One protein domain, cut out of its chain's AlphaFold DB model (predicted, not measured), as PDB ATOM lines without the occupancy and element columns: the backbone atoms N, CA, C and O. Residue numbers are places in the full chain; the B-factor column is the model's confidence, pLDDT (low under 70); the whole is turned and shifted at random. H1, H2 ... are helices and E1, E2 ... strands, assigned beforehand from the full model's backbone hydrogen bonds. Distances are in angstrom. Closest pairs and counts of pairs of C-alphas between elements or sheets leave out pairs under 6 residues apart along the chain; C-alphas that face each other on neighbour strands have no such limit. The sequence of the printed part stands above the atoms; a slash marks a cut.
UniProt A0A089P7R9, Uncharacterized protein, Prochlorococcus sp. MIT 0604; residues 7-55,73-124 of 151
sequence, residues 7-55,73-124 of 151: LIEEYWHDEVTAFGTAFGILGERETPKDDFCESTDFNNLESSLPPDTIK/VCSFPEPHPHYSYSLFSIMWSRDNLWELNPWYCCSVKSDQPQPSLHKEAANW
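What this domain is: This is residues 7 to 55 and 73 to 124 of the 151 residues of an uncharacterized protein of Prochlorococcus sp. MIT 0604 (UniProt A0A089P7R9). A long, twisted hairpin of strands, E3 and E4, runs through the middle of an elongated body; the shorter strands E1 and E2 lie on either side of it near one end, making a four-stranded sheet. H1 packs on one face, while H3 crosses the opposite face near E1 and E2 and H2 sits on that same face near the E3 to E4 turn; a long loop, residues 23 to 41, joins H1 to H2. The printed part has 101 residues, with elements in the order E1 H1 H2 E2 E3 E4 H3, and its class is mixed, helices and strands. The sheet order is E1 E4 E3 E2, all antiparallel. The whole is compact, with a radius of gyration of the C-alphas of 13.8 A, and spans 45 by 28 by 21 A.

Where its parts are: E1, residues 7 to 10, begins at C-alpha 7 (-36.838, 36.066, 36.303) and is 10.1 A long. H1 is residues 15 to 22, 10.2 A, and H2 is residues 42 to 47, 8.7 A. E2 is residues 73 to 77, 13.7 A. E3, residues 83 to 92, is 29.3 A long. E4, residues 98 to 110, is 36.1 A long and begins at C-alpha 98 (-46.633, 3.827, 33.081). H3, residues 118 to 124, is 9.9 A long and ends at C-alpha 124 (-36.677, 27.288, 30.284).

How they stand to each other: E2, E3 and E4 form a meander, each strand the antiparallel neighbour of the one before; E2 and E3 are a hairpin, and so are E3 and E4. Between E4 and E3, N 87 and O 104 are 2.8 A apart; between E3 and E2, N 76 and O 84 are 2.8 A apart. E1 is an edge strand beside E4, with N 7 and O 109 at 2.8 A. H1 and H3 lie on opposite faces of the sheet, three layers with the sheet between helices. The closest C-alphas of H1 and E4 are those of Glu 15 and Tyr 104, 5.1 A apart. H3, at a height of 7.8 A over the sheet, runs across the strands, at 79 degrees to E3 on the local plane. H2 is on the same face as H3, over E4 at a height of 8.9 A. H2 and H3 are apart. Every O i to N i+4 pair is within hydrogen-bond range in H1, H2 and H3.

The domain as a whole: The two C-alphas farthest apart, those of Asn 96 and Asp 111, are 46.1 A from each other. Residues 56 to 72 are not printed; C-alphas 55 and 73 are 6.6 A apart across the cut. The link from H1 to H2 is long, 19 residues. Mean pLDDT of the printed part is 87.2, and residues 27 to 35 and 79 to 81 are under 70.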
ATOM      1  N   LEU A   7     -38.038  36.885  36.370       90.94
ATOM      2  CA  LEU A   7     -36.838  36.066  36.303       90.94
ATOM      3  C   LEU A   7     -37.228  34.608  36.545       90.94
ATOM      4  O   LEU A   7     -37.889  34.315  37.541       90.94
ATOM      5  N   ILE A   8     -36.814  33.715  35.646       93.69
ATOM      6  CA  ILE A   8     -36.908  32.264  35.842       93.69
ATOM      7  C   ILE A   8     -35.543  31.761  36.305       93.69
ATOM      8  O   ILE A   8     -34.529  32.044  35.663       93.69
ATOM      9  N   GLU A   9     -35.522  31.031  37.410       93.44
ATOM     10  CA  GLU A   9     -34.307  30.491  38.016       93.44
ATOM     11  C   GLU A   9     -34.536  29.084  38.576       93.44
ATOM     12  O   GLU A   9     -35.672  28.616  38.683       93.44
ATOM     13  N   GLU A  10     -33.445  28.395  38.909       91.38
ATOM     14  CA  GLU A  10     -33.511  27.078  39.546       91.38
ATOM     15  C   GLU A  10     -34.299  27.167  40.859       91.38
ATOM     16  O   GLU A  10     -34.158  28.120  41.629       91.38
ATOM     17  N   TYR A  11     -35.153  26.170  41.091       88.81
ATOM     18  CA  TYR A  11     -35.860  26.039  42.355       88.81
ATOM     19  C   TYR A  11     -34.854  25.765  43.477       88.81
ATOM     20  O   TYR A  11     -33.847  25.089  43.276       88.81
ATOM     21  N   TRP A  12     -35.114  26.288  44.672       83.06
ATOM     22  CA  TRP A  12     -34.184  26.163  45.797       83.06
ATOM     23  C   TRP A  12     -34.162  24.759  46.427       83.06
ATOM     24  O   TRP A  12     -33.240  24.450  47.186       83.06
ATOM     25  N   HIS A  13     -35.142  23.911  46.100       86.88
ATOM     26  CA  HIS A  13     -35.136  22.474  46.382       86.88
ATOM     27  C   HIS A  13     -34.983  21.640  45.103       86.88
ATOM     28  O   HIS A  13     -35.033  22.159  43.992       86.88
ATOM     29  N   ASP A  14     -34.841  20.326  45.279       90.25
ATOM     30  CA  ASP A  14     -34.795  19.356  44.186       90.25
ATOM     31  C   ASP A  14     -36.154  19.123  43.494       90.25
ATOM     32  O   ASP A  14     -37.232  19.509  43.964       90.25
ATOM     33  N   GLU A  15     -36.088  18.454  42.343       91.81
ATOM     34  CA  GLU A  15     -37.233  18.095  41.510       91.81
ATOM     35  C   GLU A  15     -38.235  17.168  42.207       91.81
ATOM     36  O   GLU A  15     -39.430  17.243  41.918       91.81
ATOM     37  N   VAL A  16     -37.781  16.327  43.141       91.75
ATOM     38  CA  VAL A  16     -38.645  15.405  43.893       91.75
ATOM     39  C   VAL A  16     -39.514  16.186  44.872       91.75
ATOM     40  O   VAL A  16     -40.721  15.958  44.952       91.75
ATOM     41  N   THR A  17     -38.923  17.151  45.571       90.31
ATOM     42  CA  THR A  17     -39.620  18.040  46.499       90.31
ATOM     43  C   THR A  17     -40.623  18.906  45.747       90.31
ATOM     44  O   THR A  17     -41.798  18.939  46.112       90.31
ATOM     45  N   ALA A  18     -40.202  19.534  44.644       91.69
ATOM     46  CA  ALA A  18     -41.085  20.333  43.797       91.69
ATOM     47  C   ALA A  18     -42.272  19.515  43.264       91.69
ATOM     48  O   ALA A  18     -43.414  19.971  43.294       91.69
ATOM     49  N   PHE A  19     -42.021  18.288  42.802       92.56
ATOM     50  CA  PHE A  19     -43.063  17.357  42.376       92.56
ATOM     51  C   PHE A  19     -44.010  16.990  43.522       92.56
ATOM     52  O   PHE A  19     -45.225  17.089  43.360       92.56
ATOM     53  N   GLY A  20     -43.481  16.651  44.699       89.44
ATOM     54  CA  GLY A  20     -44.295  16.323  45.867       89.44
ATOM     55  C   GLY A  20     -45.194  17.473  46.316       89.44
ATOM     56  O   GLY A  20     -46.363  17.250  46.629       89.44
ATOM     57  N   THR A  21     -44.697  18.710  46.285       88.94
ATOM     58  CA  THR A  21     -45.506  19.905  46.561       88.94
ATOM     59  C   THR A  21     -46.555  20.140  45.473       88.94
ATOM     60  O   THR A  21     -47.717  20.425  45.774       88.94
ATOM     61  N   ALA A  22     -46.185  19.983  44.200       90.00
ATOM     62  CA  ALA A  22     -47.102  20.173  43.083       90.00
ATOM     63  C   ALA A  22     -48.272  19.179  43.097       90.00
ATOM     64  O   ALA A  22     -49.414  19.581  42.879       90.00
ATOM     65  N   PHE A  23     -48.012  17.921  43.448       88.94
ATOM     66  CA  PHE A  23     -49.017  16.858  43.536       88.94
ATOM     67  C   PHE A  23     -49.727  16.774  44.894       88.94
ATOM     68  O   PHE A  23     -50.583  15.918  45.083       88.94
ATOM     69  N   GLY A  24     -49.387  17.648  45.845       84.12
ATOM     70  CA  GLY A  24     -50.002  17.662  47.173       84.12
ATOM     71  C   GLY A  24     -49.641  16.480  48.074       84.12
ATOM     72  O   GLY A  24     -50.321  16.226  49.062       84.12
ATOM     73  N   ILE A  25     -48.549  15.780  47.759       80.31
ATOM     74  CA  ILE A  25     -47.919  14.787  48.643       80.31
ATOM     75  C   ILE A  25     -47.275  15.493  49.842       80.31
ATOM     76  O   ILE A  25     -47.288  14.989  50.963       80.31
ATOM     77  N   LEU A  26     -46.678  16.660  49.585       73.44
ATOM     78  CA  LEU A  26     -46.006  17.493  50.573       73.44
ATOM     79  C   LEU A  26     -46.807  18.784  50.796       73.44
ATOM     80  O   LEU A  26     -47.242  19.426  49.839       73.44
ATOM     81  N   GLY A  27     -46.944  19.195  52.060       67.62
ATOM     82  CA  GLY A  27     -47.657  20.415  52.458       67.62
ATOM     83  C   GLY A  27     -49.148  20.201  52.759       67.62
ATOM     84  O   GLY A  27     -49.578  19.094  53.057       67.62
ATOM     85  N   GLU A  28     -49.932  21.282  52.710       59.38
ATOM     86  CA  GLU A  28     -51.360  21.317  53.090       59.38
ATOM     87  C   GLU A  28     -52.314  21.211  51.877       59.38
ATOM     88  O   GLU A  28     -53.330  21.902  51.803       59.38
ATOM     89  N   ARG A  29     -51.975  20.395  50.873       62.81
ATOM     90  CA  ARG A  29     -52.846  20.123  49.711       62.81
ATOM     91  C   ARG A  29     -53.626  18.819  49.911       62.81
ATOM     92  O   ARG A  29     -53.308  18.022  50.789       62.81
ATOM     93  N   GLU A  30     -54.676  18.621  49.111       60.94
ATOM     94  CA  GLU A  30     -55.447  17.374  49.110       60.94
ATOM     95  C   GLU A  30     -54.523  16.206  48.738       60.94
ATOM     96  O   GLU A  30     -53.830  16.262  47.721       60.94
ATOM     97  N   THR A  31     -54.470  15.182  49.594       62.06
ATOM     98  CA  THR A  31     -53.594  14.025  49.397       62.06
ATOM     99  C   THR A  31     -53.980  13.303  48.104       62.06
ATOM    100  O   THR A  31     -55.172  13.053  47.885       62.06
ATOM    101  N   PRO A  32     -53.015  12.943  47.242       63.25
ATOM    102  CA  PRO A  32     -53.319  12.175  46.044       63.25
ATOM    103  C   PRO A  32     -53.870  10.784  46.395       63.25
ATOM    104  O   PRO A  32     -53.708  10.289  47.510       63.25
ATOM    105  N   LYS A  33     -54.543  10.147  45.431       63.59
ATOM    106  CA  LYS A  33     -55.035   8.765  45.572       63.59
ATOM    107  C   LYS A  33     -53.864   7.783  45.732       63.59
ATOM    108  O   LYS A  33     -52.777   8.045  45.221       63.59
ATOM    109  N   ASP A  34     -54.110   6.637  46.366       59.03
ATOM    110  CA  ASP A  34     -53.153   5.521  46.377       59.03
ATOM    111  C   ASP A  34     -52.757   5.139  44.933       59.03
ATOM    112  O   ASP A  34     -53.581   5.216  44.018       59.03
ATOM    113  N   ASP A  35     -51.486   4.776  44.731       64.38
ATOM    114  CA  ASP A  35     -50.883   4.406  43.438       64.38
ATOM    115  C   ASP A  35     -50.977   5.472  42.321       64.38
ATOM    116  O   ASP A  35     -50.892   5.153  41.138       64.38
ATOM    117  N   PHE A  36     -51.104   6.766  42.645       77.69
ATOM    118  CA  PHE A  36     -51.203   7.818  41.614       77.69
ATOM    119  C   PHE A  36     -49.945   7.975  40.737       77.69
ATOM    120  O   PHE A  36     -50.017   8.619  39.691       77.69
ATOM    121  N   CYS A  37     -48.796   7.434  41.157       84.50
ATOM    122  CA  CYS A  37     -47.545   7.524  40.406       84.50
ATOM    123  C   CYS A  37     -47.397   6.450  39.333       84.50
ATOM    124  O   CYS A  37     -46.589   6.656  38.433       84.50
ATOM    125  N   GLU A  38     -48.131   5.335  39.398       90.50
ATOM    126  CA  GLU A  38     -47.912   4.191  38.510       90.50
ATOM    127  C   GLU A  38     -49.236   3.581  38.040       90.50
ATOM    128  O   GLU A  38     -50.207   3.483  38.784       90.50
ATOM    129  N   SER A  39     -49.318   3.162  36.778       91.44
ATOM    130  CA  SER A  39     -50.525   2.505  36.274       91.44
ATOM    131  C   SER A  39     -50.256   1.630  35.061       91.44
ATOM    132  O   SER A  39     -49.389   1.909  34.236       91.44
ATOM    133  N   THR A  40     -51.070   0.594  34.881       91.75
ATOM    134  CA  THR A  40     -51.104  -0.174  33.628       91.75
ATOM    135  C   THR A  40     -51.753   0.611  32.481       91.75
ATOM    136  O   THR A  40     -51.504   0.300  31.315       91.75
ATOM    137  N   ASP A  41     -52.538   1.654  32.784       91.75
ATOM    138  CA  ASP A  41     -53.202   2.520  31.806       91.75
ATOM    139  C   ASP A  41     -52.661   3.955  31.880       91.75
ATOM    140  O   ASP A  41     -52.741   4.629  32.906       91.75
ATOM    141  N   PHE A  42     -52.152   4.443  30.749       93.12
ATOM    142  CA  PHE A  42     -51.659   5.809  30.593       93.12
ATOM    143  C   PHE A  42     -52.719   6.856  30.961       93.12
ATOM    144  O   PHE A  42     -52.407   7.862  31.596       93.12
ATOM    145  N   ASN A  43     -53.975   6.614  30.572       92.88
ATOM    146  CA  ASN A  43     -55.056   7.580  30.748       92.88
ATOM    147  C   ASN A  43     -55.424   7.756  32.221       92.88
ATOM    148  O   ASN A  43     -55.844   8.842  32.611       92.88
ATOM    149  N   ASN A  44     -55.232   6.723  33.048       91.81
ATOM    150  CA  ASN A  44     -55.455   6.833  34.486       91.81
ATOM    151  C   ASN A  44     -54.506   7.871  35.092       91.81
ATOM    152  O   ASN A  44     -54.967   8.769  35.796       91.81
ATOM    153  N   LEU A  45     -53.217   7.812  34.737       92.25
ATOM    154  CA  LEU A  45     -52.232   8.796  35.187       92.25
ATOM    155  C   LEU A  45     -52.537  10.187  34.637       92.25
ATOM    156  O   LEU A  45     -52.602  11.139  35.408       92.25
ATOM    157  N   GLU A  46     -52.792  10.313  33.330       93.31
ATOM    158  CA  GLU A  46     -53.071  11.616  32.712       93.31
ATOM    159  C   GLU A  46     -54.338  12.276  33.290       93.31
ATOM    160  O   GLU A  46     -54.373  13.489  33.478       93.31
ATOM    161  N   SER A  47     -55.350  11.486  33.660       90.62
ATOM    162  CA  SER A  47     -56.573  11.985  34.308       90.62
ATOM    163  C   SER A  47     -56.394  12.399  35.775       90.62
ATOM    164  O   SER A  47     -57.262  13.073  36.326       90.62
ATOM    165  N   SER A  48     -55.291  11.991  36.410       88.75
ATOM    166  CA  SER A  48     -54.981  12.277  37.819       88.75
ATOM    167  C   SER A  48     -54.090  13.508  38.023       88.75
ATOM    168  O   SER A  48     -53.790  13.865  39.161       88.75
ATOM    169  N   LEU A  49     -53.655  14.152  36.935       92.50
ATOM    170  CA  LEU A  49     -52.743  15.294  36.986       92.50
ATOM    171  C   LEU A  49     -53.406  16.532  37.619       92.50
ATOM    172  O   LEU A  49     -54.622  16.709  37.492       92.50
ATOM    173  N   PRO A  50     -52.622  17.431  38.249       91.69
ATOM    174  CA  PRO A  50     -53.131  18.703  38.753       91.69
ATOM    175  C   PRO A  50     -53.919  19.486  37.684       91.69
ATOM    176  O   PRO A  50     -53.516  19.478  36.518       91.69
ATOM    177  N   PRO A  51     -55.009  20.193  38.039       90.62
ATOM    178  CA  PRO A  51     -55.900  20.822  37.055       90.62
ATOM    179  C   PRO A  51     -55.252  21.866  36.135       90.62
ATOM    180  O   PRO A  51     -55.752  22.113  35.041       90.62
ATOM    181  N   ASP A  52     -54.167  22.506  36.573       92.88
ATOM    182  CA  ASP A  52     -53.411  23.502  35.805       92.88
ATOM    183  C   ASP A  52     -52.318  22.886  34.915       92.88
ATOM    184  O   ASP A  52     -51.585  23.605  34.236       92.88
ATOM    185  N   THR A  53     -52.217  21.557  34.890       96.19
ATOM    186  CA  THR A  53     -51.205  20.848  34.112       96.19
ATOM    187  C   THR A  53     -51.395  21.057  32.614       96.19
ATOM    188  O   THR A  53     -52.466  20.813  32.058       96.19
ATOM    189  N   ILE A  54     -50.309  21.407  31.924       97.56
ATOM    190  CA  ILE A  54     -50.247  21.433  30.461       97.56
ATOM    191  C   ILE A  54     -49.212  20.443  29.936       97.56
ATOM    192  O   ILE A  54     -48.147  20.257  30.520       97.56
ATOM    193  N   LYS A  55     -49.505  19.822  28.792       98.25
ATOM    194  CA  LYS A  55     -48.548  18.991  28.057       98.25
ATOM    195  C   LYS A  55     -47.618  19.878  27.233       98.25
ATOM    196  O   LYS A  55     -48.097  20.700  26.456       98.25
ATOM    197  N   VAL A  73     -46.107  20.199  32.570       98.06
ATOM    198  CA  VAL A  73     -45.777  21.232  33.553       98.06
ATOM    199  C   VAL A  73     -47.033  21.656  34.289       98.06
ATOM    200  O   VAL A  73     -48.052  21.915  33.652       98.06
ATOM    201  N   CYS A  74     -46.931  21.778  35.607       95.44
ATOM    202  CA  CYS A  74     -47.926  22.416  36.465       95.44
ATOM    203  C   CYS A  74     -47.245  23.391  37.427       95.44
ATOM    204  O   CYS A  74     -46.029  23.326  37.653       95.44
ATOM    205  N   SER A  75     -48.034  24.308  37.977       93.38
ATOM    206  CA  SER A  75     -47.584  25.282  38.957       93.38
ATOM    207  C   SER A  75     -47.917  24.847  40.383       93.38
ATOM    208  O   SER A  75     -48.857  24.099  40.666       93.38
ATOM    209  N   PHE A  76     -47.136  25.350  41.328       88.94
ATOM    210  CA  PHE A  76     -47.416  25.214  42.746       88.94
ATOM    211  C   PHE A  76     -47.089  26.514  43.483       88.94
ATOM    212  O   PHE A  76     -46.284  27.322  43.006       88.94
ATOM    213  N   PRO A  77     -47.785  26.782  44.601       74.94
ATOM    214  CA  PRO A  77     -47.803  28.084  45.222       74.94
ATOM    215  C   PRO A  77     -46.527  28.229  46.041       74.94
ATOM    216  O   PRO A  77     -46.239  27.409  46.911       74.94
ATOM    217  N   GLU A  78     -45.803  29.306  45.793       70.75
ATOM    218  CA  GLU A  78     -44.907  29.897  46.776       70.75
ATOM    219  C   GLU A  78     -45.581  31.161  47.328       70.75
ATOM    220  O   GLU A  78     -46.609  31.586  46.787       70.75
ATOM    221  N   PRO A  79     -45.081  31.771  48.416       67.06
ATOM    222  CA  PRO A  79     -45.602  33.058  48.863       67.06
ATOM    223  C   PRO A  79     -45.671  34.041  47.678       67.06
ATOM    224  O   PRO A  79     -44.658  34.307  47.031       67.06
ATOM    225  N   HIS A  80     -46.871  34.546  47.352       57.44
ATOM    226  CA  HIS A  80     -47.073  35.484  46.238       57.44
ATOM    227  C   HIS A  80     -46.101  36.672  46.343       57.44
ATOM    228  O   HIS A  80     -45.895  37.178  47.449       57.44
ATOM    229  N   PRO A  81     -45.538  37.163  45.221       60.97
ATOM    230  CA  PRO A  81     -45.935  36.942  43.820       60.97
ATOM    231  C   PRO A  81     -45.193  35.794  43.097       60.97
ATOM    232  O   PRO A  81     -45.159  35.767  41.865       60.97
ATOM    233  N   HIS A  82     -44.586  34.864  43.836       76.31
ATOM    234  CA  HIS A  82     -43.753  33.800  43.280       76.31
ATOM    235  C   HIS A  82     -44.574  32.580  42.852       76.31
ATOM    236  O   HIS A  82     -45.408  32.076  43.602       76.31
ATOM    237  N   TYR A  83     -44.312  32.090  41.641       85.88
ATOM    238  CA  TYR A  83     -44.812  30.796  41.179       85.88
ATOM    239  C   TYR A  83     -43.636  29.864  40.983       85.88
ATOM    240  O   TYR A  83     -42.660  30.250  40.342       85.88
ATOM    241  N   SER A  84     -43.763  28.634  41.457       92.44
ATOM    242  CA  SER A  84     -42.829  27.574  41.106       92.44
ATOM    243  C   SER A  84     -43.508  26.542  40.218       92.44
ATOM    244  O   SER A  84     -44.731  26.396  40.232       92.44
ATOM    245  N   TYR A  85     -42.715  25.886  39.379       95.62
ATOM    246  CA  TYR A  85     -43.191  24.969  38.351       95.62
ATOM    247  C   TYR A  85     -42.441  23.652  38.449       95.62
ATOM    248  O   TYR A  85     -41.225  23.635  38.649       95.62
ATOM    249  N   SER A  86     -43.175  22.555  38.292       96.81
ATOM    250  CA  SER A  86     -42.618  21.206  38.225       96.81
ATOM    251  C   SER A  86     -42.721  20.695  36.790       96.81
ATOM    252  O   SER A  86     -43.809  20.695  36.212       96.81
ATOM    253  N   LEU A  87     -41.591  20.287  36.206       98.06
ATOM    254  CA  LEU A  87     -41.526  19.546  34.948       98.06
ATOM    255  C   LEU A  87     -41.433  18.061  35.278       98.06
ATOM    256  O   LEU A  87     -40.455  17.594  35.867       98.06
ATOM    257  N   PHE A  88     -42.429  17.310  34.836       97.69
ATOM    258  CA  PHE A  88     -42.504  15.872  35.045       97.69
ATOM    259  C   PHE A  88     -42.954  15.169  33.766       97.69
ATOM    260  O   PHE A  88     -43.318  15.803  32.772       97.69
ATOM    261  N   SER A  89     -42.908  13.842  33.764       97.06
ATOM    262  CA  SER A  89     -43.356  13.053  32.623       97.06
ATOM    263  C   SER A  89     -44.218  11.880  33.026       97.06
ATOM    264  O   SER A  89     -43.976  11.301  34.077       97.06
ATOM    265  N   ILE A  90     -45.071  11.436  32.108       96.94
ATOM    266  CA  ILE A  90     -45.543  10.052  32.082       96.94
ATOM    267  C   ILE A  90     -44.648   9.276  31.110       96.94
ATOM    268  O   ILE A  90     -44.595   9.591  29.911       96.94
ATOM    269  N   MET A  91     -43.940   8.267  31.616       94.56
ATOM    270  CA  MET A  91     -43.056   7.408  30.825       94.56
ATOM    271  C   MET A  91     -43.295   5.928  31.101       94.56
ATOM    272  O   MET A  91     -43.794   5.553  32.151       94.56
ATOM    273  N   TRP A  92     -42.961   5.084  30.125       93.94
ATOM    274  CA  TRP A  92     -43.037   3.635  30.291       93.94
ATOM    275  C   TRP A  92     -41.805   3.129  31.032       93.94
ATOM    276  O   TRP A  92     -40.674   3.385  30.597       93.94
ATOM    277  N   SER A  93     -42.017   2.404  32.118       89.00
ATOM    278  CA  SER A  93     -40.953   1.880  32.957       89.00
ATOM    279  C   SER A  93     -40.515   0.480  32.549       89.00
ATOM    280  O   SER A  93     -41.060  -0.146  31.631       89.00
ATOM    281  N   ARG A  94     -39.473  -0.012  33.220       84.69
ATOM    282  CA  ARG A  94     -38.949  -1.366  33.006       84.69
ATOM    283  C   ARG A  94     -39.865  -2.443  33.582       84.69
ATOM    284  O   ARG A  94     -39.837  -3.565  33.084       84.69
ATOM    285  N   ASP A  95     -40.714  -2.078  34.537       86.31
ATOM    286  CA  ASP A  95     -41.661  -2.980  35.198       86.31
ATOM    287  C   ASP A  95     -42.965  -3.157  34.404       86.31
ATOM    288  O   ASP A  95     -43.909  -3.800  34.852       86.31
ATOM    289  N   ASN A  96     -42.985  -2.672  33.156       88.62
ATOM    290  CA  ASN A  96     -44.126  -2.719  32.243       88.62
ATOM    291  C   ASN A  96     -45.350  -1.946  32.757       88.62
ATOM    292  O   ASN A  96     -46.492  -2.351  32.519       88.62
ATOM    293  N   LEU A  97     -45.094  -0.813  33.410       92.75
ATOM    294  CA  LEU A  97     -46.090   0.151  33.865       92.75
ATOM    295  C   LEU A  97     -45.807   1.532  33.257       92.75
ATOM    296  O   LEU A  97     -44.712   1.816  32.764       92.75
ATOM    297  N   TRP A  98     -46.818   2.390  33.245       94.69
ATOM    298  CA  TRP A  98     -46.633   3.827  33.081       94.69
ATOM    299  C   TRP A  98     -46.331   4.442  34.438       94.69
ATOM    300  O   TRP A  98     -46.959   4.055  35.415       94.69
ATOM    301  N   GLU A  99     -45.421   5.412  34.478       94.31
ATOM    302  CA  GLU A  99     -44.982   6.050  35.718       94.31
ATOM    303  C   GLU A  99     -44.841   7.566  35.569       94.31
ATOM    304  O   GLU A  99     -44.341   8.063  34.547       94.31
ATOM    305  N   LEU A 100     -45.222   8.294  36.617       94.81
ATOM    306  CA  LEU A 100     -44.907   9.704  36.799       94.81
ATOM    307  C   LEU A 100     -43.477   9.862  37.305       94.81
ATOM    308  O   LEU A 100     -43.091   9.284  38.313       94.81
ATOM    309  N   ASN A 101     -42.694  10.675  36.605       94.12
ATOM    310  CA  ASN A 101     -41.290  10.900  36.924       94.12
ATOM    311  C   ASN A 101     -40.996  12.404  36.990       94.12
ATOM    312  O   ASN A 101     -41.313  13.099  36.019       94.12
ATOM    313  N   PRO A 102     -40.399  12.922  38.077       95.44
ATOM    314  CA  PRO A 102     -39.938  14.305  38.151       95.44
ATOM    315  C   PRO A 102     -38.641  14.490  37.352       95.44
ATOM    316  O   PRO A 102     -37.731  13.669  37.441       95.44
ATOM    317  N   TRP A 103     -38.545  15.564  36.564       96.31
ATOM    318  CA  TRP A 103     -37.370  15.831  35.718       96.31
ATOM    319  C   TRP A 103     -36.654  17.126  36.060       96.31
ATOM    320  O   TRP A 103     -35.429  17.178  35.973       96.31
ATOM    321  N   TYR A 104     -37.405  18.184  36.361       96.38
ATOM    322  CA  TYR A 104     -36.843  19.501  36.639       96.38
ATOM    323  C   TYR A 104     -37.851  20.372  37.384       96.38
ATOM    324  O   TYR A 104     -39.040  20.061  37.450       96.38
ATOM    325  N   CYS A 105     -37.385  21.496  37.910       96.06
ATOM    326  CA  CYS A 105     -38.244  22.508  38.502       96.06
ATOM    327  C   CYS A 105     -37.610  23.898  38.396       96.06
ATOM    328  O   CYS A 105     -36.402  24.040  38.190       96.06
ATOM    329  N   CYS A 106     -38.433  24.936  38.503       95.56
ATOM    330  CA  CYS A 106     -37.961  26.317  38.517       95.56
ATOM    331  C   CYS A 106     -38.859  27.208  39.371       95.56
ATOM    332  O   CYS A 106     -40.061  26.955  39.480       95.56
ATOM    333  N   SER A 107     -38.291  28.299  39.876       93.06
ATOM    334  CA  SER A 107     -39.038  29.427  40.428       93.06
ATOM    335  C   SER A 107     -39.136  30.546  39.402       93.06
ATOM    336  O   SER A 107     -38.202  30.821  38.649       93.06
ATOM    337  N   VAL A 108     -40.260  31.249  39.428       91.44
ATOM    338  CA  VAL A 108     -40.464  32.499  38.708       91.44
ATOM    339  C   VAL A 108     -40.640  33.618  39.723       91.44
ATOM    340  O   VAL A 108     -41.622  33.666  40.469       91.44
ATOM    341  N   LYS A 109     -39.681  34.542  39.733       87.94
ATOM    342  CA  LYS A 109     -39.703  35.754  40.550       87.94
ATOM    343  C   LYS A 109     -40.202  36.931  39.734       87.94
ATOM    344  O   LYS A 109     -39.807  37.093  38.585       87.94
ATOM    345  N   SER A 110     -41.057  37.752  40.330       83.75
ATOM    346  CA  SER A 110     -41.587  38.959  39.699       83.75
ATOM    347  C   SER A 110     -41.838  40.031  40.744       83.75
ATOM    348  O   SER A 110     -42.280  39.725  41.848       83.75
ATOM    349  N   ASP A 111     -41.576  41.287  40.390       80.94
ATOM    350  CA  ASP A 111     -41.824  42.432  41.274       80.94
ATOM    351  C   ASP A 111     -43.314  42.808  41.332       80.94
ATOM    352  O   ASP A 111     -43.724  43.620  42.163       80.94
ATOM    353  N   GLN A 112     -44.131  42.267  40.424       80.00
ATOM    354  CA  GLN A 112     -45.559  42.540  40.313       80.00
ATOM    355  C   GLN A 112     -46.340  41.231  40.137       80.00
ATOM    356  O   GLN A 112     -45.810  40.261  39.594       80.00
ATOM    357  N   PRO A 113     -47.618  41.180  40.545       77.56
ATOM    358  CA  PRO A 113     -48.482  40.059  40.206       77.56
ATOM    359  C   PRO A 113     -48.534  39.859  38.688       77.56
ATOM    360  O   PRO A 113     -48.748  40.806  37.931       77.56
ATOM    361  N   GLN A 114     -48.364  38.617  38.250       76.44
ATOM    362  CA  GLN A 114     -48.361  38.247  36.840       76.44
ATOM    363  C   GLN A 114     -49.177  36.971  36.617       76.44
ATOM    364  O   GLN A 114     -49.348  36.192  37.559       76.44
ATOM    365  N   PRO A 115     -49.704  36.747  35.400       83.00
ATOM    366  CA  PRO A 115     -50.350  35.481  35.073       83.00
ATOM    367  C   PRO A 115     -49.358  34.314  35.172       83.00
ATOM    368  O   PRO A 115     -48.142  34.509  35.129       83.00
ATOM    369  N   SER A 116     -49.877  33.088  35.264       84.19
ATOM    370  CA  SER A 116     -49.034  31.892  35.232       84.19
ATOM    371  C   SER A 116     -48.226  31.834  33.930       84.19
ATOM    372  O   SER A 116     -48.793  32.013  32.851       84.19
ATOM    373  N   LEU A 117     -46.944  31.502  34.032       92.06
ATOM    374  CA  LEU A 117     -45.975  31.437  32.939       92.06
ATOM    375  C   LEU A 117     -45.603  29.986  32.604       92.06
ATOM    376  O   LEU A 117     -44.432  29.648  32.446       92.06
ATOM    377  N   HIS A 118     -46.601  29.099  32.533       95.19
ATOM    378  CA  HIS A 118     -46.392  27.664  32.302       95.19
ATOM    379  C   HIS A 118     -45.530  27.380  31.064       95.19
ATOM    380  O   HIS A 118     -44.671  26.503  31.100       95.19
ATOM    381  N   LYS A 119     -45.735  28.124  29.969       96.06
ATOM    382  CA  LYS A 119     -45.003  27.915  28.714       96.06
ATOM    383  C   LYS A 119     -43.560  28.399  28.801       96.06
ATOM    384  O   LYS A 119     -42.649  27.728  28.328       96.06
ATOM    385  N   GLU A 120     -43.343  29.562  29.396       95.94
ATOM    386  CA  GLU A 120     -42.024  30.159  29.566       95.94
ATOM    387  C   GLU A 120     -41.185  29.325  30.537       95.94
ATOM    388  O   GLU A 120     -40.047  28.980  30.219       95.94
ATOM    389  N   ALA A 121     -41.783  28.904  31.655       96.00
ATOM    390  CA  ALA A 121     -41.184  27.975  32.606       96.00
ATOM    391  C   ALA A 121     -40.847  26.634  31.941       96.00
ATOM    392  O   ALA A 121     -39.725  26.151  32.065       96.00
ATOM    393  N   ALA A 122     -41.769  26.055  31.164       97.94
ATOM    394  CA  ALA A 122     -41.522  24.817  30.430       97.94
ATOM    395  C   ALA A 122     -40.365  24.941  29.431       97.94
ATOM    396  O   ALA A 122     -39.477  24.092  29.416       97.94
ATOM    397  N   ASN A 123     -40.343  26.000  28.618       97.69
ATOM    398  CA  ASN A 123     -39.262  26.246  27.663       97.69
ATOM    399  C   ASN A 123     -37.911  26.397  28.364       97.69
ATOM    400  O   ASN A 123     -36.913  25.838  27.905       97.69
ATOM    401  N   TRP A 124     -37.882  27.123  29.483       97.62
ATOM    402  CA  TRP A 124     -36.677  27.288  30.284       97.62
ATOM    403  C   TRP A 124     -36.208  25.948  30.872       97.62
ATOM    404  O   TRP A 124     -35.078  25.541  30.612       97.62
TER     405      TRP A 124